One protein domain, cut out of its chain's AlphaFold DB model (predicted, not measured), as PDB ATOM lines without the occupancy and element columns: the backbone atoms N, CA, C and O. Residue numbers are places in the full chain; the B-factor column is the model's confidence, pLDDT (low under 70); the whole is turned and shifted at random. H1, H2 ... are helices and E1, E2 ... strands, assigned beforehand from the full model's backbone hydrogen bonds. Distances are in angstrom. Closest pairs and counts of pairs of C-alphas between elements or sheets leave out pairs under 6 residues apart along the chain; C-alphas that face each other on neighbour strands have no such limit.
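What this domain is: This is residues 155 to 291 of the 294 residues of an uncharacterized protein of Arachis hypogaea (UniProt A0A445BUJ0). One sheet of seven strands curls round into a nearly closed barrel, folded back on itself with the leaf E3 E2 E7 facing the leaf E5 E1 E4 and E6 as the hinge between them. H1 covers the outside of the first leaf along E2, H2 packs near one end of E2, and H3 lies far out from the sheet in a long loop. The printed part has 137 residues, with elements in the order E1 H1 E2 E3 H2 H3 E4 E5 E6 E7, and its class is mixed, helices and strands. The sheet is mixed, in the order E3 E2 E7 E6 E5 E1 E4. The whole is compact, with a radius of gyration of the C-alphas of 15.0 A and spans of 43 by 37 by 23 A.

Where its parts are: Find C-alpha 155 at (-38.722, 21.954, 26.444); from there E1, residues 155 to 164, runs 24.3 A and bends by 70 degrees at residue 160. H1 is residues 174 to 183, 14.2 A long. Next come E2, 188 to 192, E3, 197 to 200, H2, 202 to 207, H3, 214 to 219, and E4, 233 to 237. E5, residues 249 to 260, spans 31.8 A, and E6, residues 263 to 275, spans 34.0 A. E7, residues 283 to 290, ends at C-alpha 290, (-33.887, 35.648, 19.460).

How they stand to each other: Start at the hairpin E5 and E6, antiparallel, where N 256 and O 267 are 2.8 A apart, within hydrogen-bond range. E5, E6 and E7 form a meander, each strand the antiparallel neighbour of the one before; look at N 288 and O 272, 2.8 A. E7 and E2 are antiparallel, with N 189 and O 287 at 2.9 A, and the hairpin E2 and E3 has N 198 and O 190 at 2.8 A. On the other side of E5, E1 is antiparallel, with N 157 and O 255 at 2.8 A. E1 and E4 are parallel, with N 156 and O 234 at 2.8 A. The closest C-alphas of the edge strands E3 and E4, Val 197 and Val 233, are 6.2 A apart. H1 is on the sheet at a height of 9.4 A, over E2 and along it at 5 degrees on the local plane; their closest C-alphas are Val 181 and Ala 188, 6.6 A. H2 is on the same face, over none of the strands, but only just, with 2 of its 6 C-alphas falling on E2; Ala 188 and Tyr 204 have the closest C-alphas, 5.9 A. H3 is not on the sheet, and it is apart from H2. Every O i to N i+4 pair is within range in H1 and H2, but 1 of 2 in H3.

The domain as a whole: The C-alphas farthest apart are those of Ser 218 and Ser 240, 45.7 A. The printed part has no cut. The links H3 to E4 and E4 to E5 are long. Mean pLDDT of the printed part is 86.4; look for values under 70 at residues 164 to 169, 219 to 226 and 239 to 241.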
ATOM      1  N   CYS A 155     -39.604  21.840  25.291       95.50
ATOM      2  CA  CYS A 155     -38.722  21.954  26.444       95.50
ATOM      3  C   CYS A 155     -37.653  23.012  26.175       95.50
ATOM      4  O   CYS A 155     -36.937  22.934  25.179       95.50
ATOM      5  N   ILE A 156     -37.529  23.971  27.083       96.12
ATOM      6  CA  ILE A 156     -36.538  25.041  27.062       96.12
ATOM      7  C   ILE A 156     -35.492  24.705  28.122       96.12
ATOM      8  O   ILE A 156     -35.810  24.591  29.304       96.12
ATOM      9  N   LYS A 157     -34.239  24.531  27.713       94.75
ATOM     10  CA  LYS A 157     -33.105  24.280  28.607       94.75
ATOM     11  C   LYS A 157     -32.248  25.530  28.698       94.75
ATOM     12  O   LYS A 157     -31.690  25.958  27.690       94.75
ATOM     13  N   VAL A 158     -32.131  26.083  29.897       93.50
ATOM     14  CA  VAL A 158     -31.346  27.292  30.161       93.50
ATOM     15  C   VAL A 158     -29.889  26.917  30.411       93.50
ATOM     16  O   VAL A 158     -29.601  26.061  31.250       93.50
ATOM     17  N   GLY A 159     -28.985  27.540  29.658       88.00
ATOM     18  CA  GLY A 159     -27.540  27.390  29.777       88.00
ATOM     19  C   GLY A 159     -26.916  28.461  30.672       88.00
ATOM     20  O   GLY A 159     -27.350  28.682  31.805       88.00
ATOM     21  N   SER A 160     -25.861  29.098  30.163       83.50
ATOM     22  CA  SER A 160     -25.140  30.163  30.863       83.50
ATOM     23  C   SER A 160     -25.990  31.427  30.965       83.50
ATOM     24  O   SER A 160     -26.611  31.835  29.981       83.50
ATOM     25  N   ILE A 161     -25.993  32.033  32.152       88.62
ATOM     26  CA  ILE A 161     -26.725  33.260  32.478       88.62
ATOM     27  C   ILE A 161     -25.718  34.396  32.662       88.62
ATOM     28  O   ILE A 161     -24.747  34.249  33.401       88.62
ATOM     29  N   SER A 162     -25.982  35.527  32.021       84.44
ATOM     30  CA  SER A 162     -25.297  36.802  32.218       84.44
ATOM     31  C   SER A 162     -26.282  37.810  32.797       84.44
ATOM     32  O   SER A 162     -27.307  38.107  32.192       84.44
ATOM     33  N   VAL A 163     -25.993  38.324  33.990       81.38
ATOM     34  CA  VAL A 163     -26.856  39.307  34.655       81.38
ATOM     35  C   VAL A 163     -26.770  40.645  33.923       81.38
ATOM     36  O   VAL A 163     -25.676  41.084  33.573       81.38
ATOM     37  N   SER A 164     -27.912  41.295  33.714       69.38
ATOM     38  CA  SER A 164     -27.993  42.664  33.208       69.38
ATOM     39  C   SER A 164     -28.734  43.533  34.226       69.38
ATOM     40  O   SER A 164     -29.708  43.110  34.841       69.38
ATOM     41  N   GLU A 165     -28.272  44.764  34.437       63.81
ATOM     42  CA  GLU A 165     -28.860  45.680  35.431       63.81
ATOM     43  C   GLU A 165     -29.943  46.594  34.840       63.81
ATOM     44  O   GLU A 165     -30.310  47.615  35.416       63.81
ATOM     45  N   ASN A 166     -30.504  46.223  33.691       56.12
ATOM     46  CA  ASN A 166     -31.367  47.116  32.933       56.12
ATOM     47  C   ASN A 166     -32.837  46.763  33.171       56.12
ATOM     48  O   ASN A 166     -33.299  45.699  32.771       56.12
ATOM     49  N   GLY A 167     -33.586  47.674  33.795       60.34
ATOM     50  CA  GLY A 167     -35.045  47.590  33.818       60.34
ATOM     51  C   GLY A 167     -35.696  48.480  34.870       60.34
ATOM     52  O   GLY A 167     -35.316  48.450  36.039       60.34
ATOM     53  N   ILE A 168     -36.713  49.234  34.453       62.97
ATOM     54  CA  ILE A 168     -37.674  49.878  35.351       62.97
ATOM     55  C   ILE A 168     -38.807  48.872  35.576       62.97
ATOM     56  O   ILE A 168     -39.501  48.490  34.635       62.97
ATOM     57  N   LEU A 169     -38.992  48.433  36.821       69.69
ATOM     58  CA  LEU A 169     -40.117  47.579  37.204       69.69
ATOM     59  C   LEU A 169     -41.382  48.433  37.313       69.69
ATOM     60  O   LEU A 169     -41.567  49.171  38.277       69.69
ATOM     61  N   VAL A 170     -42.261  48.315  36.322       77.19
ATOM     62  CA  VAL A 170     -43.609  48.889  36.369       77.19
ATOM     63  C   VAL A 170     -44.580  47.802  36.811       77.19
ATOM     64  O   VAL A 170     -44.585  46.701  36.257       77.19
ATOM     65  N   THR A 171     -45.411  48.098  37.812       84.00
ATOM     66  CA  THR A 171     -46.466  47.179  38.244       84.00
ATOM     67  C   THR A 171     -47.575  47.129  37.198       84.00
ATOM     68  O   THR A 171     -48.152  48.168  36.880       84.00
ATOM     69  N   LYS A 172     -47.898  45.935  36.702       90.12
ATOM     70  CA  LYS A 172     -48.930  45.714  35.677       90.12
ATOM     71  C   LYS A 172     -49.946  44.670  36.153       90.12
ATOM     72  O   LYS A 172     -49.649  43.843  37.024       90.12
ATOM     73  N   THR A 173     -51.155  44.702  35.596       92.12
ATOM     74  CA  THR A 173     -52.132  43.617  35.788       92.12
ATOM     75  C   THR A 173     -51.728  42.394  34.960       92.12
ATOM     76  O   THR A 173     -50.925  42.505  34.035       92.12
ATOM     77  N   ALA A 174     -52.239  41.207  35.294       91.00
ATOM     78  CA  ALA A 174     -51.943  39.999  34.522       91.00
ATOM     79  C   ALA A 174     -52.399  40.132  33.069       91.00
ATOM     80  O   ALA A 174     -51.641  39.785  32.176       91.00
ATOM     81  N   GLU A 175     -53.588  40.683  32.838       91.75
ATOM     82  CA  GLU A 175     -54.157  40.860  31.502       91.75
ATOM     83  C   GLU A 175     -53.250  41.737  30.632       91.75
ATOM     84  O   GLU A 175     -52.935  41.368  29.506       91.75
ATOM     85  N   GLN A 176     -52.746  42.840  31.194       91.88
ATOM     86  CA  GLN A 176     -51.833  43.744  30.499       91.88
ATOM     87  C   GLN A 176     -50.487  43.078  30.175       91.88
ATOM     88  O   GLN A 176     -49.943  43.283  29.095       91.88
ATOM     89  N   VAL A 177     -49.941  42.286  31.105       93.00
ATOM     90  CA  VAL A 177     -48.674  41.560  30.897       93.00
ATOM     91  C   VAL A 177     -48.833  40.496  29.811       93.00
ATOM     92  O   VAL A 177     -47.947  40.330  28.978       93.00
ATOM     93  N   GLU A 178     -49.946  39.762  29.824       93.56
ATOM     94  CA  GLU A 178     -50.244  38.739  28.819       93.56
ATOM     95  C   GLU A 178     -50.430  39.358  27.432       93.56
ATOM     96  O   GLU A 178     -49.859  38.858  26.467       93.56
ATOM     97  N   GLU A 179     -51.177  40.459  27.330       92.88
ATOM     98  CA  GLU A 179     -51.379  41.189  26.075       92.88
ATOM     99  C   GLU A 179     -50.061  41.731  25.504       92.88
ATOM    100  O   GLU A 179     -49.780  41.543  24.323       92.88
ATOM    101  N   GLU A 180     -49.216  42.338  26.344       92.88
ATOM    102  CA  GLU A 180     -47.902  42.848  25.934       92.88
ATOM    103  C   GLU A 180     -47.019  41.726  25.380       92.88
ATOM    104  O   GLU A 180     -46.492  41.852  24.275       92.88
ATOM    105  N   VAL A 181     -46.921  40.600  26.092       93.94
ATOM    106  CA  VAL A 181     -46.134  39.440  25.644       93.94
ATOM    107  C   VAL A 181     -46.730  38.797  24.386       93.94
ATOM    108  O   VAL A 181     -45.989  38.330  23.521       93.94
ATOM    109  N   GLU A 182     -48.057  38.774  24.244       93.81
ATOM    110  CA  GLU A 182     -48.722  38.273  23.036       93.81
ATOM    111  C   GLU A 182     -48.476  39.175  21.819       93.81
ATOM    112  O   GLU A 182     -48.398  38.668  20.702       93.81
ATOM    113  N   SER A 183     -48.320  40.486  22.035       92.62
ATOM    114  CA  SER A 183     -48.035  41.470  20.982       92.62
ATOM    115  C   SER A 183     -46.581  41.454  20.490       92.62
ATOM    116  O   SER A 183     -46.276  42.035  19.446       92.62
ATOM    117  N   GLU A 184     -45.673  40.782  21.209       93.12
ATOM    118  CA  GLU A 184     -44.282  40.643  20.788       93.12
ATOM    119  C   GLU A 184     -44.157  39.794  19.513       93.12
ATOM    120  O   GLU A 184     -44.673  38.682  19.419       93.12
ATOM    121  N   ALA A 185     -43.386  40.295  18.544       93.44
ATOM    122  CA  ALA A 185     -43.090  39.570  17.306       93.44
ATOM    123  C   ALA A 185     -42.123  38.389  17.509       93.44
ATOM    124  O   ALA A 185     -42.091  37.463  16.699       93.44
ATOM    125  N   LEU A 186     -41.308  38.427  18.568       94.94
ATOM    126  CA  LEU A 186     -40.357  37.366  18.890       94.94
ATOM    127  C   LEU A 186     -41.027  36.275  19.733       94.94
ATOM    128  O   LEU A 186     -41.914  36.582  20.528       94.94
ATOM    129  N   PRO A 187     -40.603  35.003  19.620       96.19
ATOM    130  CA  PRO A 187     -41.065  33.949  20.513       96.19
ATOM    131  C   PRO A 187     -40.832  34.323  21.977       96.19
ATOM    132  O   PRO A 187     -39.699  34.606  22.372       96.19
ATOM    133  N   ALA A 188     -41.889  34.281  22.786       96.44
ATOM    134  CA  ALA A 188     -41.816  34.664  24.187       96.44
ATOM    135  C   ALA A 188     -42.676  33.782  25.102       96.44
ATOM    136  O   ALA A 188     -43.716  33.250  24.697       96.44
ATOM    137  N   VAL A 189     -42.231  33.627  26.353       96.94
ATOM    138  CA  VAL A 189     -42.956  32.901  27.408       96.94
ATOM    139  C   VAL A 189     -42.923  33.642  28.742       96.94
ATOM    140  O   VAL A 189     -41.964  34.345  29.052       96.94
ATOM    141  N   ILE A 190     -43.948  33.436  29.569       95.94
ATOM    142  CA  ILE A 190     -44.014  33.944  30.946       95.94
ATOM    143  C   ILE A 190     -43.823  32.782  31.912       95.94
ATOM    144  O   ILE A 190     -44.484  31.749  31.774       95.94
ATOM    145  N   THR A 191     -42.983  32.961  32.929       95.25
ATOM    146  CA  THR A 191     -42.832  31.994  34.021       95.25
ATOM    147  C   THR A 191     -43.249  32.547  35.365       95.25
ATOM    148  O   THR A 191     -43.062  33.730  35.660       95.25
ATOM    149  N   ASP A 192     -43.753  31.653  36.208       93.25
ATOM    150  CA  ASP A 192     -44.041  31.956  37.602       93.25
ATOM    151  C   ASP A 192     -42.796  31.909  38.507       93.25
ATOM    152  O   ASP A 192     -41.693  31.553  38.090       93.25
ATOM    153  N   SER A 193     -42.998  32.215  39.790       89.69
ATOM    154  CA  SER A 193     -41.983  32.092  40.849       89.69
ATOM    155  C   SER A 193     -41.395  30.686  41.048       89.69
ATOM    156  O   SER A 193     -40.348  30.536  41.676       89.69
ATOM    157  N   LYS A 194     -42.043  29.646  40.511       89.94
ATOM    158  CA  LYS A 194     -41.582  28.250  40.535       89.94
ATOM    159  C   LYS A 194     -40.931  27.842  39.208       89.94
ATOM    160  O   LYS A 194     -40.702  26.652  38.996       89.94
ATOM    161  N   ASN A 195     -40.640  28.804  38.328       90.06
ATOM    162  CA  ASN A 195     -40.101  28.607  36.980       90.06
ATOM    163  C   ASN A 195     -40.995  27.743  36.076       90.06
ATOM    164  O   ASN A 195     -40.517  27.106  35.139       90.06
ATOM    165  N   ARG A 196     -42.305  27.701  36.343       92.81
ATOM    166  CA  ARG A 196     -43.272  27.026  35.473       92.81
ATOM    167  C   ARG A 196     -43.782  28.012  34.444       92.81
ATOM    168  O   ARG A 196     -44.176  29.123  34.796       92.81
ATOM    169  N   VAL A 197     -43.818  27.582  33.190       95.50
ATOM    170  CA  VAL A 197     -44.372  28.386  32.103       95.50
ATOM    171  C   VAL A 197     -45.880  28.514  32.298       95.50
ATOM    172  O   VAL A 197     -46.581  27.520  32.486       95.50
ATOM    173  N   ARG A 198     -46.371  29.753  32.305       94.56
ATOM    174  CA  ARG A 198     -47.790  30.094  32.463       94.56
ATOM    175  C   ARG A 198     -48.425  30.555  31.162       94.56
ATOM    176  O   ARG A 198     -49.619  30.355  30.978       94.56
ATOM    177  N   MET A 199     -47.620  31.118  30.270       93.25
ATOM    178  CA  MET A 199     -48.057  31.599  28.968       93.25
ATOM    179  C   MET A 199     -46.934  31.451  27.946       93.25
ATOM    180  O   MET A 199     -45.760  31.569  28.293       93.25
ATOM    181  N   ALA A 200     -47.317  31.224  26.692       95.25
ATOM    182  CA  ALA A 200     -46.458  31.317  25.522       95.25
ATOM    183  C   ALA A 200     -47.196  32.107  24.439       95.25
ATOM    184  O   ALA A 200     -48.378  31.837  24.198       95.25
ATOM    185  N   ASN A 201     -46.515  33.050  23.793       94.88
ATOM    186  CA  ASN A 201     -47.140  33.868  22.762       94.88
ATOM    187  C   ASN A 201     -47.372  33.093  21.452       94.88
ATOM    188  O   ASN A 201     -46.986  31.929  21.282       94.88
ATOM    189  N   SER A 202     -48.083  33.712  20.513       93.00
ATOM    190  CA  SER A 202     -48.347  33.151  19.184       93.00
ATOM    191  C   SER A 202     -47.068  32.869  18.392       93.00
ATOM    192  O   SER A 202     -46.980  31.790  17.806       93.00
ATOM    193  N   ALA A 203     -46.062  33.749  18.452       93.88
ATOM    194  CA  ALA A 203     -44.769  33.544  17.794       93.88
ATOM    195  C   ALA A 203     -44.056  32.269  18.291       93.88
ATOM    196  O   ALA A 203     -43.571  31.467  17.491       93.88
ATOM    197  N   TYR A 204     -44.069  32.007  19.603       95.06
ATOM    198  CA  TYR A 204     -43.527  30.769  20.170       95.06
ATOM    199  C   TYR A 204     -44.307  29.539  19.707       95.06
ATOM    200  O   TYR A 204     -43.720  28.524  19.324       95.06
ATOM    201  N   ARG A 205     -45.642  29.620  19.714       93.38
ATOM    202  CA  ARG A 205     -46.510  28.523  19.259       93.38
ATOM    203  C   ARG A 205     -46.294  28.200  17.784       93.38
ATOM    204  O   ARG A 205     -46.310  27.031  17.411       93.38
ATOM    205  N   GLU A 206     -46.077  29.210  16.958       92.44
ATOM    206  CA  GLU A 206     -45.745  29.038  15.550       92.44
ATOM    207  C   GLU A 206     -44.382  28.378  15.354       92.44
ATOM    208  O   GLU A 206     -44.297  27.372  14.650       92.44
ATOM    209  N   MET A 207     -43.354  28.871  16.050       92.94
ATOM    210  CA  MET A 207     -41.993  28.336  15.990       92.94
ATOM    211  C   MET A 207     -41.935  26.835  16.317       92.94
ATOM    212  O   MET A 207     -41.250  26.079  15.632       92.94
ATOM    213  N   VAL A 208     -42.677  26.374  17.333       92.69
ATOM    214  CA  VAL A 208     -42.717  24.939  17.690       92.69
ATOM    215  C   VAL A 208     -43.644  24.109  16.786       92.69
ATOM    216  O   VAL A 208     -43.769  22.898  16.971       92.69
ATOM    217  N   GLY A 209     -44.295  24.736  15.802       90.12
ATOM    218  CA  GLY A 209     -45.156  24.071  14.827       90.12
ATOM    219  C   GLY A 209     -46.558  23.735  15.338       90.12
ATOM    220  O   GLY A 209     -47.148  22.757  14.877       90.12
ATOM    221  N   GLN A 210     -47.113  24.505  16.287       89.81
ATOM    222  CA  GLN A 210     -48.500  24.293  16.719       89.81
ATOM    223  C   GLN A 210     -49.464  24.515  15.549       89.81
ATOM    224  O   GLN A 210     -49.362  25.539  14.873       89.81
ATOM    225  N   PRO A 211     -50.444  23.632  15.317       85.06
ATOM    226  CA  PRO A 211     -51.404  23.805  14.236       85.06
ATOM    227  C   PRO A 211     -52.333  24.999  14.484       85.06
ATOM    228  O   PRO A 211     -52.740  25.280  15.616       85.06
ATOM    229  N   VAL A 212     -52.715  25.673  13.399       86.75
ATOM    230  CA  VAL A 212     -53.773  26.687  13.426       86.75
ATOM    231  C   VAL A 212     -55.123  25.985  13.558       86.75
ATOM    232  O   VAL A 212     -55.446  25.065  12.812       86.75
ATOM    233  N   CYS A 213     -55.915  26.424  14.523       84.94
ATOM    234  CA  CYS A 213     -57.240  25.926  14.837       84.94
ATOM    235  C   CYS A 213     -58.264  27.017  14.514       84.94
ATOM    236  O   CYS A 213     -58.579  27.850  15.360       84.94
ATOM    237  N   SER A 214     -58.808  27.012  13.295       81.62
ATOM    238  CA  SER A 214     -59.781  28.025  12.850       81.62
ATOM    239  C   SER A 214     -61.032  28.076  13.731       81.62
ATOM    240  O   SER A 214     -61.595  29.142  13.941       81.62
ATOM    241  N   TRP A 215     -61.430  26.943  14.319       80.94
ATOM    242  CA  TRP A 215     -62.557  26.888  15.251       80.94
ATOM    243  C   TRP A 215     -62.305  27.667  16.551       80.94
ATOM    244  O   TRP A 215     -63.269  28.105  17.175       80.94
ATOM    245  N   LEU A 216     -61.042  27.893  16.948       78.38
ATOM    246  CA  LEU A 216     -60.720  28.676  18.146       78.38
ATOM    247  C   LEU A 216     -61.130  30.146  17.982       78.38
ATOM    248  O   LEU A 216     -61.564  30.778  18.942       78.38
ATOM    249  N   GLN A 217     -61.052  30.665  16.752       72.56
ATOM    250  CA  GLN A 217     -61.435  32.041  16.424       72.56
ATOM    251  C   GLN A 217     -62.941  32.282  16.590       72.56
ATOM    252  O   GLN A 217     -63.354  33.407  16.837       72.56
ATOM    253  N   SER A 218     -63.764  31.236  16.470       70.62
ATOM    254  CA  SER A 218     -65.223  31.345  16.585       70.62
ATOM    255  C   SER A 218     -65.745  31.195  18.017       70.62
ATOM    256  O   SER A 218     -66.872  31.603  18.282       70.62
ATOM    257  N   VAL A 219     -64.971  30.593  18.929       68.75
ATOM    258  CA  VAL A 219     -65.419  30.290  20.305       68.75
ATOM    259  C   VAL A 219     -64.881  31.257  21.359       68.75
ATOM    260  O   VAL A 219     -65.464  31.349  22.437       68.75
ATOM    261  N   VAL A 220     -63.794  31.980  21.074       63.94
ATOM    262  CA  VAL A 220     -63.217  32.964  22.000       63.94
ATOM    263  C   VAL A 220     -63.696  34.364  21.618       63.94
ATOM    264  O   VAL A 220     -63.110  35.034  20.775       63.94
ATOM    265  N   THR A 221     -64.772  34.822  22.251       50.91
ATOM    266  CA  THR A 221     -65.172  36.236  22.276       50.91
ATOM    267  C   THR A 221     -64.486  36.924  23.463       50.91
ATOM    268  O   THR A 221     -65.066  37.059  24.537       50.91
ATOM    269  N   GLY A 222     -63.215  37.308  23.308       54.06
ATOM    270  CA  GLY A 222     -62.427  37.971  24.358       54.06
ATOM    271  C   GLY A 222     -60.965  38.215  23.961       54.06
ATOM    272  O   GLY A 222     -60.444  37.516  23.101       54.06
ATOM    273  N   ALA A 223     -60.329  39.213  24.582       53.25
ATOM    274  CA  ALA A 223     -59.195  40.023  24.102       53.25
ATOM    275  C   ALA A 223     -57.860  39.340  23.709       53.25
ATOM    276  O   ALA A 223     -56.923  40.042  23.355       53.25
ATOM    277  N   THR A 224     -57.741  38.014  23.676       55.66
ATOM    278  CA  THR A 224     -56.544  37.336  23.142       55.66
ATOM    279  C   THR A 224     -56.948  36.106  22.330       55.66
ATOM    280  O   THR A 224     -56.838  34.953  22.747       55.66
ATOM    281  N   CYS A 225     -57.466  36.353  21.124       55.94
ATOM    282  CA  CYS A 225     -57.884  35.317  20.179       55.94
ATOM    283  C   CYS A 225     -56.663  34.616  19.566       55.94
ATOM    284  O   CYS A 225     -56.258  34.892  18.438       55.94
ATOM    285  N   THR A 226     -56.044  33.699  20.299       66.44
ATOM    286  CA  THR A 226     -54.884  32.975  19.780       66.44
ATOM    287  C   THR A 226     -55.367  31.859  18.862       66.44
ATOM    288  O   THR A 226     -56.141  31.011  19.286       66.44
ATOM    289  N   SER A 227     -54.938  31.819  17.603       79.00
ATOM    290  CA  SER A 227     -55.418  30.808  16.649       79.00
ATOM    291  C   SER A 227     -54.766  29.432  16.832       79.00
ATOM    292  O   SER A 227     -55.134  28.488  16.140       79.00
ATOM    293  N   ARG A 228     -53.800  29.292  17.749       83.56
ATOM    294  CA  ARG A 228     -53.017  28.068  17.975       83.56
ATOM    295  C   ARG A 228     -53.174  27.580  19.414       83.56
ATOM    296  O   ARG A 228     -53.007  28.348  20.365       83.56
ATOM    297  N   ILE A 229     -53.441  26.285  19.569       83.62
ATOM    298  CA  ILE A 229     -53.458  25.618  20.878       83.62
ATOM    299  C   ILE A 229     -52.024  25.568  21.416       83.62
ATOM    300  O   ILE A 229     -51.083  25.320  20.664       83.62
ATOM    301  N   CYS A 230     -51.849  25.807  22.714       81.88
ATOM    302  CA  CYS A 230     -50.556  25.651  23.369       81.88
ATOM    303  C   CYS A 230     -50.395  24.206  23.857       81.88
ATOM    304  O   CYS A 230     -51.253  23.700  24.580       81.88
ATOM    305  N   GLY A 231     -49.320  23.533  23.449       87.44
ATOM    306  CA  GLY A 231     -48.881  22.299  24.099       87.44
ATOM    307  C   GLY A 231     -48.095  22.590  25.375       87.44
ATOM    308  O   GLY A 231     -47.780  23.741  25.674       87.44
ATOM    309  N   ASP A 232     -47.749  21.543  26.118       92.12
ATOM    310  CA  ASP A 232     -46.974  21.700  27.349       92.12
ATOM    311  C   ASP A 232     -45.596  22.311  27.057       92.12
ATOM    312  O   ASP A 232     -44.845  21.813  26.214       92.12
ATOM    313  N   VAL A 233     -45.251  23.383  27.775       96.31
ATOM    314  CA  VAL A 233     -43.935  24.031  27.705       96.31
ATOM    315  C   VAL A 233     -43.229  23.859  29.045       96.31
ATOM    316  O   VAL A 233     -43.673  24.377  30.069       96.31
ATOM    317  N   ALA A 234     -42.114  23.133  29.047       94.81
ATOM    318  CA  ALA A 234     -41.299  22.923  30.239       94.81
ATOM    319  C   ALA A 234     -40.038  23.792  30.195       94.81
ATOM    320  O   ALA A 234     -39.267  23.703  29.241       94.81
ATOM    321  N   LEU A 235     -39.787  24.580  31.242       95.12
ATOM    322  CA  LEU A 235     -38.532  25.312  31.419       95.12
ATOM    323  C   LEU A 235     -37.637  24.569  32.415       95.12
ATOM    324  O   LEU A 235     -38.020  24.339  33.560       95.12
ATOM    325  N   HIS A 236     -36.443  24.182  31.978       92.56
ATOM    326  CA  HIS A 236     -35.457  23.471  32.780       92.56
ATOM    327  C   HIS A 236     -34.212  24.338  32.961       92.56
ATOM    328  O   HIS A 236     -33.532  24.692  31.996       92.56
ATOM    329  N   LEU A 237     -33.883  24.624  34.214       87.94
ATOM    330  CA  LEU A 237     -32.632  25.269  34.591       87.94
ATOM    331  C   LEU A 237     -31.536  24.204  34.698       87.94
ATOM    332  O   LEU A 237     -31.747  23.163  35.325       87.94
ATOM    333  N   CYS A 238     -30.374  24.430  34.079       77.25
ATOM    334  CA  CYS A 238     -29.231  23.538  34.269       77.25
ATOM    335  C   CYS A 238     -28.754  23.620  35.731       77.25
ATOM    336  O   CYS A 238     -28.739  24.704  36.302       77.25
ATOM    337  N   GLY A 239     -28.387  22.492  36.348       63.75
ATOM    338  CA  GLY A 239     -28.305  22.336  37.812       63.75
ATOM    339  C   GLY A 239     -27.373  23.291  38.579       63.75
ATOM    340  O   GLY A 239     -27.511  23.412  39.793       63.75
ATOM    341  N   SER A 240     -26.458  23.986  37.903       62.94
ATOM    342  CA  SER A 240     -25.606  25.032  38.487       62.94
ATOM    343  C   SER A 240     -26.158  26.456  38.320       62.94
ATOM    344  O   SER A 240     -25.760  27.357  39.054       62.94
ATOM    345  N   SER A 241     -27.069  26.676  37.371       68.00
ATOM    346  CA  SER A 241     -27.623  27.984  37.021       68.00
ATOM    347  C   SER A 241     -28.880  28.261  37.844       68.00
ATOM    348  O   SER A 241     -29.973  27.788  37.528       68.00
ATOM    349  N   LYS A 242     -28.742  29.043  38.918       74.31
ATOM    350  CA  LYS A 242     -29.898  29.619  39.616       74.31
ATOM    351  C   LYS A 242     -30.294  30.915  38.918       74.31
ATOM    352  O   LYS A 242     -29.436  31.743  38.631       74.31
ATOM    353  N   VAL A 243     -31.587  31.084  38.657       78.75
ATOM    354  CA  VAL A 243     -32.113  32.335  38.103       78.75
ATOM    355  C   VAL A 243     -31.849  33.466  39.105       78.75
ATOM    356  O   VAL A 243     -32.203  33.310  40.278       78.75
ATOM    357  N   PRO A 244     -31.228  34.582  38.691       78.69
ATOM    358  CA  PRO A 244     -30.956  35.707  39.576       78.69
ATOM    359  C   PRO A 244     -32.260  36.460  39.887       78.69
ATOM    360  O   PRO A 244     -32.639  37.405  39.206       78.69
ATOM    361  N   VAL A 245     -32.971  36.024  40.933       74.25
ATOM    362  CA  VAL A 245     -34.292  36.568  41.320       74.25
ATOM    363  C   VAL A 245     -34.221  38.025  41.798       74.25
ATOM    364  O   VAL A 245     -35.217  38.745  41.754       74.25
ATOM    365  N   SER A 246     -33.050  38.475  42.254       71.75
ATOM    366  CA  SER A 246     -32.815  39.854  42.693       71.75
ATOM    367  C   SER A 246     -32.646  40.843  41.538       71.75
ATOM    368  O   SER A 246     -32.841  42.035  41.748       71.75
ATOM    369  N   SER A 247     -32.286  40.372  40.344       80.00
ATOM    370  CA  SER A 247     -31.992  41.229  39.195       80.00
ATOM    371  C   SER A 247     -33.268  41.636  38.455       80.00
ATOM    372  O   SER A 247     -34.237  40.879  38.397       80.00
ATOM    373  N   ASN A 248     -33.270  42.836  37.867       85.00
ATOM    374  CA  ASN A 248     -34.397  43.333  37.062       85.00
ATOM    375  C   ASN A 248     -34.476  42.666  35.683       85.00
ATOM    376  O   ASN A 248     -35.523  42.687  35.041       85.00
ATOM    377  N   GLY A 249     -33.392  42.025  35.265       87.62
ATOM    378  CA  GLY A 249     -33.328  41.194  34.083       87.62
ATOM    379  C   GLY A 249     -32.009  40.436  34.032       87.62
ATOM    380  O   GLY A 249     -31.142  40.573  34.898       87.62
ATOM    381  N   PHE A 250     -31.888  39.572  33.040       91.06
ATOM    382  CA  PHE A 250     -30.650  38.904  32.672       91.06
ATOM    383  C   PHE A 250     -30.777  38.398  31.242       91.06
ATOM    384  O   PHE A 250     -31.874  38.264  30.707       91.06
ATOM    385  N   SER A 251     -29.656  38.077  30.625       92.25
ATOM    386  CA  SER A 251     -29.624  37.374  29.352       92.25
ATOM    387  C   SER A 251     -29.063  35.970  29.536       92.25
ATOM    388  O   SER A 251     -28.330  35.681  30.485       92.25
ATOM    389  N   CYS A 252     -29.450  35.046  28.666       92.44
ATOM    390  CA  CYS A 252     -28.936  33.686  28.706       92.44
ATOM    391  C   CYS A 252     -28.978  33.019  27.336       92.44
ATOM    392  O   CYS A 252     -29.711  33.422  26.437       92.44
ATOM    393  N   TRP A 253     -28.197  31.954  27.189       93.00
ATOM    394  CA  TRP A 253     -28.325  31.056  26.047       93.00
ATOM    395  C   TRP A 253     -29.263  29.912  26.395       93.00
ATOM    396  O   TRP A 253     -29.115  29.273  27.441       93.00
ATOM    397  N   VAL A 254     -30.210  29.631  25.505       94.56
ATOM    398  CA  VAL A 254     -31.180  28.556  25.687       94.56
ATOM    399  C   VAL A 254     -31.152  27.567  24.535       94.56
ATOM    400  O   VAL A 254     -30.812  27.885  23.394       94.56
ATOM    401  N   ARG A 255     -31.558  26.345  24.861       94.81
ATOM    402  CA  ARG A 255     -31.818  25.254  23.928       94.81
ATOM    403  C   ARG A 255     -33.289  24.897  23.978       94.81
ATOM    404  O   ARG A 255     -33.744  24.342  24.975       94.81
ATOM    405  N   ILE A 256     -34.015  25.193  22.911       95.62
ATOM    406  CA  ILE A 256     -35.444  24.906  22.791       95.62
ATOM    407  C   ILE A 256     -35.594  23.644  21.952       95.62
ATOM    408  O   ILE A 256     -35.043  23.569  20.860       95.62
ATOM    409  N   GLY A 257     -36.307  22.641  22.455       95.00
ATOM    410  CA  GLY A 257     -36.516  21.377  21.757       95.00
ATOM    411  C   GLY A 257     -37.969  20.929  21.759       95.00
ATOM    412  O   GLY A 257     -38.661  21.051  22.766       95.00
ATOM    413  N   TRP A 258     -38.424  20.380  20.637       95.44
ATOM    414  CA  TRP A 258     -39.775  19.839  20.456       95.44
ATOM    415  C   TRP A 258     -39.759  18.656  19.485       95.44
ATOM    416  O   TRP A 258     -38.730  18.322  18.894       95.44
ATOM    417  N   ASN A 259     -40.895  17.974  19.348       92.19
ATOM    418  CA  ASN A 259     -41.053  16.889  18.384       92.19
ATOM    419  C   ASN A 259     -41.933  17.354  17.222       92.19
ATOM    420  O   ASN A 259     -43.061  17.788  17.437       92.19
ATOM    421  N   ASN A 260     -41.428  17.221  16.001       87.75
ATOM    422  CA  ASN A 260     -42.169  17.472  14.777       87.75
ATOM    423  C   ASN A 260     -42.178  16.197  13.924       87.75
ATOM    424  O   ASN A 260     -41.127  15.709  13.507       87.75
ATOM    425  N   GLN A 261     -43.364  15.635  13.678       85.62
ATOM    426  CA  GLN A 261     -43.554  14.432  12.851       85.62
ATOM    427  C   GLN A 261     -42.664  13.234  13.255       85.62
ATOM    428  O   GLN A 261     -42.179  12.482  12.413       85.62
ATOM    429  N   GLY A 262     -42.430  13.050  14.558       85.06
ATOM    430  CA  GLY A 262     -41.591  11.970  15.087       85.06
ATOM    431  C   GLY A 262     -40.094  12.289  15.103       85.06
ATOM    432  O   GLY A 262     -39.320  11.507  15.655       85.06
ATOM    433  N   LYS A 263     -39.677  13.434  14.554       89.81
ATOM    434  CA  LYS A 263     -38.297  13.918  14.601       89.81
ATOM    435  C   LYS A 263     -38.151  14.952  15.706       89.81
ATOM    436  O   LYS A 263     -38.934  15.892  15.820       89.81
ATOM    437  N   LYS A 264     -37.114  14.791  16.519       92.75
ATOM    438  CA  LYS A 264     -36.754  15.779  17.530       92.75
ATOM    439  C   LYS A 264     -36.053  16.956  16.851       92.75
ATOM    440  O   LYS A 264     -35.025  16.758  16.211       92.75
ATOM    441  N   ILE A 265     -36.608  18.148  17.010       94.00
ATOM    442  CA  ILE A 265     -36.009  19.411  16.582       94.00
ATOM    443  C   ILE A 265     -35.435  20.087  17.825       94.00
ATOM    444  O   ILE A 265     -36.048  20.045  18.893       94.00
ATOM    445  N   GLU A 266     -34.247  20.671  17.701       94.25
ATOM    446  CA  GLU A 266     -33.651  21.521  18.728       94.25
ATOM    447  C   GLU A 266     -33.062  22.774  18.084       94.25
ATOM    448  O   GLU A 266     -32.474  22.705  17.007       94.25
ATOM    449  N   VAL A 267     -33.211  23.905  18.766       94.06
ATOM    450  CA  VAL A 267     -32.749  25.217  18.319       94.06
ATOM    451  C   VAL A 267     -32.039  25.905  19.469       94.06
ATOM    452  O   VAL A 267     -32.517  25.915  20.605       94.06
ATOM    453  N   ASN A 268     -30.885  26.482  19.155       93.81
ATOM    454  CA  ASN A 268     -30.150  27.341  20.068       93.81
ATOM    455  C   ASN A 268     -30.610  28.778  19.852       93.81
ATOM    456  O   ASN A 268     -30.709  29.228  18.712       93.81
ATOM    457  N   SER A 269     -30.866  29.498  20.936       93.50
ATOM    458  CA  SER A 269     -31.286  30.890  20.861       93.50
ATOM    459  C   SER A 269     -30.680  31.705  21.990       93.50
ATOM    460  O   SER A 269     -30.501  31.212  23.109       93.50
ATOM    461  N   PHE A 270     -30.369  32.959  21.680       93.50
ATOM    462  CA  PHE A 270     -30.077  33.962  22.687       93.50
ATOM    463  C   PHE A 270     -31.389  34.466  23.294       93.50
ATOM    464  O   PHE A 270     -32.355  34.727  22.578       93.50
ATOM    465  N   CYS A 271     -31.436  34.602  24.611       93.56
ATOM    466  CA  CYS A 271     -32.642  34.942  25.342       93.56
ATOM    467  C   CYS A 271     -32.420  36.163  26.229       93.56
ATOM    468  O   CYS A 271     -31.500  36.169  27.046       93.56
ATOM    469  N   ASP A 272     -33.309  37.145  26.094       93.44
ATOM    470  CA  ASP A 272     -33.452  38.236  27.053       93.44
ATOM    471  C   ASP A 272     -34.549  37.878  28.048       93.44
ATOM    472  O   ASP A 272     -35.633  37.438  27.658       93.44
ATOM    473  N   VAL A 273     -34.279  38.081  29.331       93.19
ATOM    474  CA  VAL A 273     -35.217  37.789  30.407       93.19
ATOM    475  C   VAL A 273     -35.437  39.043  31.230       93.19
ATOM    476  O   VAL A 273     -34.499  39.578  31.817       93.19
ATOM    477  N   ASN A 274     -36.689  39.479  31.314       91.94
ATOM    478  CA  ASN A 274     -37.075  40.649  32.091       91.94
ATOM    479  C   ASN A 274     -37.894  40.219  33.298       91.94
ATOM    480  O   ASN A 274     -38.794  39.380  33.204       91.94
ATOM    481  N   ARG A 275     -37.594  40.815  34.451       91.38
ATOM    482  CA  ARG A 275     -38.388  40.613  35.654       91.38
ATOM    483  C   ARG A 275     -39.713  41.350  35.519       91.38
ATOM    484  O   ARG A 275     -39.764  42.528  35.173       91.38
ATOM    485  N   LEU A 276     -40.789  40.645  35.833       91.06
ATOM    486  CA  LEU A 276     -42.143  41.172  35.828       91.06
ATOM    487  C   LEU A 276     -42.558  41.554  37.249       91.06
ATOM    488  O   LEU A 276     -42.182  40.901  38.224       91.06
ATOM    489  N   SER A 277     -43.380  42.596  37.354       87.94
ATOM    490  CA  SER A 277     -44.085  42.954  38.584       87.94
ATOM    491  C   SER A 277     -45.590  42.877  38.338       87.94
ATOM    492  O   SER A 277     -46.232  43.879  38.026       87.94
ATOM    493  N   CYS A 278     -46.156  41.676  38.451       87.69
ATOM    494  CA  CYS A 278     -47.590  41.462  38.276       87.69
ATOM    495  C   CYS A 278     -48.327  41.537  39.620       87.69
ATOM    496  O   CYS A 278     -47.916  40.905  40.589       87.69
ATOM    497  N   GLN A 279     -49.427  42.293  39.682       87.44
ATOM    498  CA  GLN A 279     -50.222  42.422  40.912       87.44
ATOM    499  C   GLN A 279     -51.168  41.232  41.146       87.44
ATOM    500  O   GLN A 279     -51.438  40.874  42.289       87.44
ATOM    501  N   SER A 280     -51.696  40.632  40.074       82.44
ATOM    502  CA  SER A 280     -52.793  39.657  40.154       82.44
ATOM    503  C   SER A 280     -52.368  38.196  39.986       82.44
ATOM    504  O   SER A 280     -53.150  37.298  40.303       82.44
ATOM    505  N   ARG A 281     -51.144  37.925  39.513       87.06
ATOM    506  CA  ARG A 281     -50.602  36.566  39.332       87.06
ATOM    507  C   ARG A 281     -49.159  36.463  39.807       87.06
ATOM    508  O   ARG A 281     -48.457  37.456  39.934       87.06
ATOM    509  N   ASP A 282     -48.702  35.229  40.005       91.81
ATOM    510  CA  ASP A 282     -47.338  34.891  40.427       91.81
ATOM    511  C   ASP A 282     -46.296  34.992  39.296       91.81
ATOM    512  O   ASP A 282     -45.281  34.293  39.337       91.81
ATOM    513  N   TYR A 283     -46.547  35.838  38.290       93.75
ATOM    514  CA  TYR A 283     -45.662  36.053  37.144       93.75
ATOM    515  C   TYR A 283     -44.379  36.730  37.591       93.75
ATOM    516  O   TYR A 283     -44.414  37.790  38.212       93.75
ATOM    517  N   LEU A 284     -43.255  36.101  37.259       92.31
ATOM    518  CA  LEU A 284     -41.944  36.530  37.722       92.31
ATOM    519  C   LEU A 284     -41.036  36.975  36.578       92.31
ATOM    520  O   LEU A 284     -40.358  37.987  36.722       92.31
ATOM    521  N   PHE A 285     -41.028  36.257  35.455       93.75
ATOM    522  CA  PHE A 285     -40.153  36.573  34.325       93.75
ATOM    523  C   PHE A 285     -40.880  36.444  32.990       93.75
ATOM    524  O   PHE A 285     -41.646  35.496  32.801       93.75
ATOM    525  N   SER A 286     -40.596  37.362  32.064       94.81
ATOM    526  CA  SER A 286     -40.822  37.169  30.632       94.81
ATOM    527  C   SER A 286     -39.502  36.796  29.968       94.81
ATOM    528  O   SER A 286     -38.468  37.405  30.232       94.81
ATOM    529  N   TRP A 287     -39.538  35.770  29.128       95.69
ATOM    530  CA  TRP A 287     -38.397  35.258  28.379       95.69
ATOM    531  C   TRP A 287     -38.658  35.530  26.909       95.69
ATOM    532  O   TRP A 287     -39.666  35.054  26.389       95.69
ATOM    533  N   ARG A 288     -37.759  36.253  26.250       96.00
ATOM    534  CA  ARG A 288     -37.841  36.585  24.829       96.00
ATOM    535  C   ARG A 288     -36.690  35.931  24.085       96.00
ATOM    536  O   ARG A 288     -35.529  36.121  24.449       96.00
ATOM    537  N   PHE A 289     -37.001  35.147  23.061       95.81
ATOM    538  CA  PHE A 289     -36.030  34.337  22.331       95.81
ATOM    539  C   PHE A 289     -35.703  34.961  20.976       95.81
ATOM    540  O   PHE A 289     -36.577  35.199  20.146       95.81
ATOM    541  N   HIS A 290     -34.417  35.177  20.731       94.31
ATOM    542  CA  HIS A 290     -33.887  35.648  19.460       94.31
ATOM    543  C   HIS A 290     -33.545  34.426  18.622       94.31
ATOM    544  O   HIS A 290     -32.419  33.916  18.632       94.31
ATOM    545  N   THR A 291     -34.562  33.864  17.983       87.56
ATOM    546  CA  THR A 291     -34.366  32.819  16.984       87.56
ATOM    547  C   THR A 291     -34.112  33.481  15.645       87.56
ATOM    548  O   THR A 291     -34.910  34.296  15.193       87.56
TER     549      THR A 291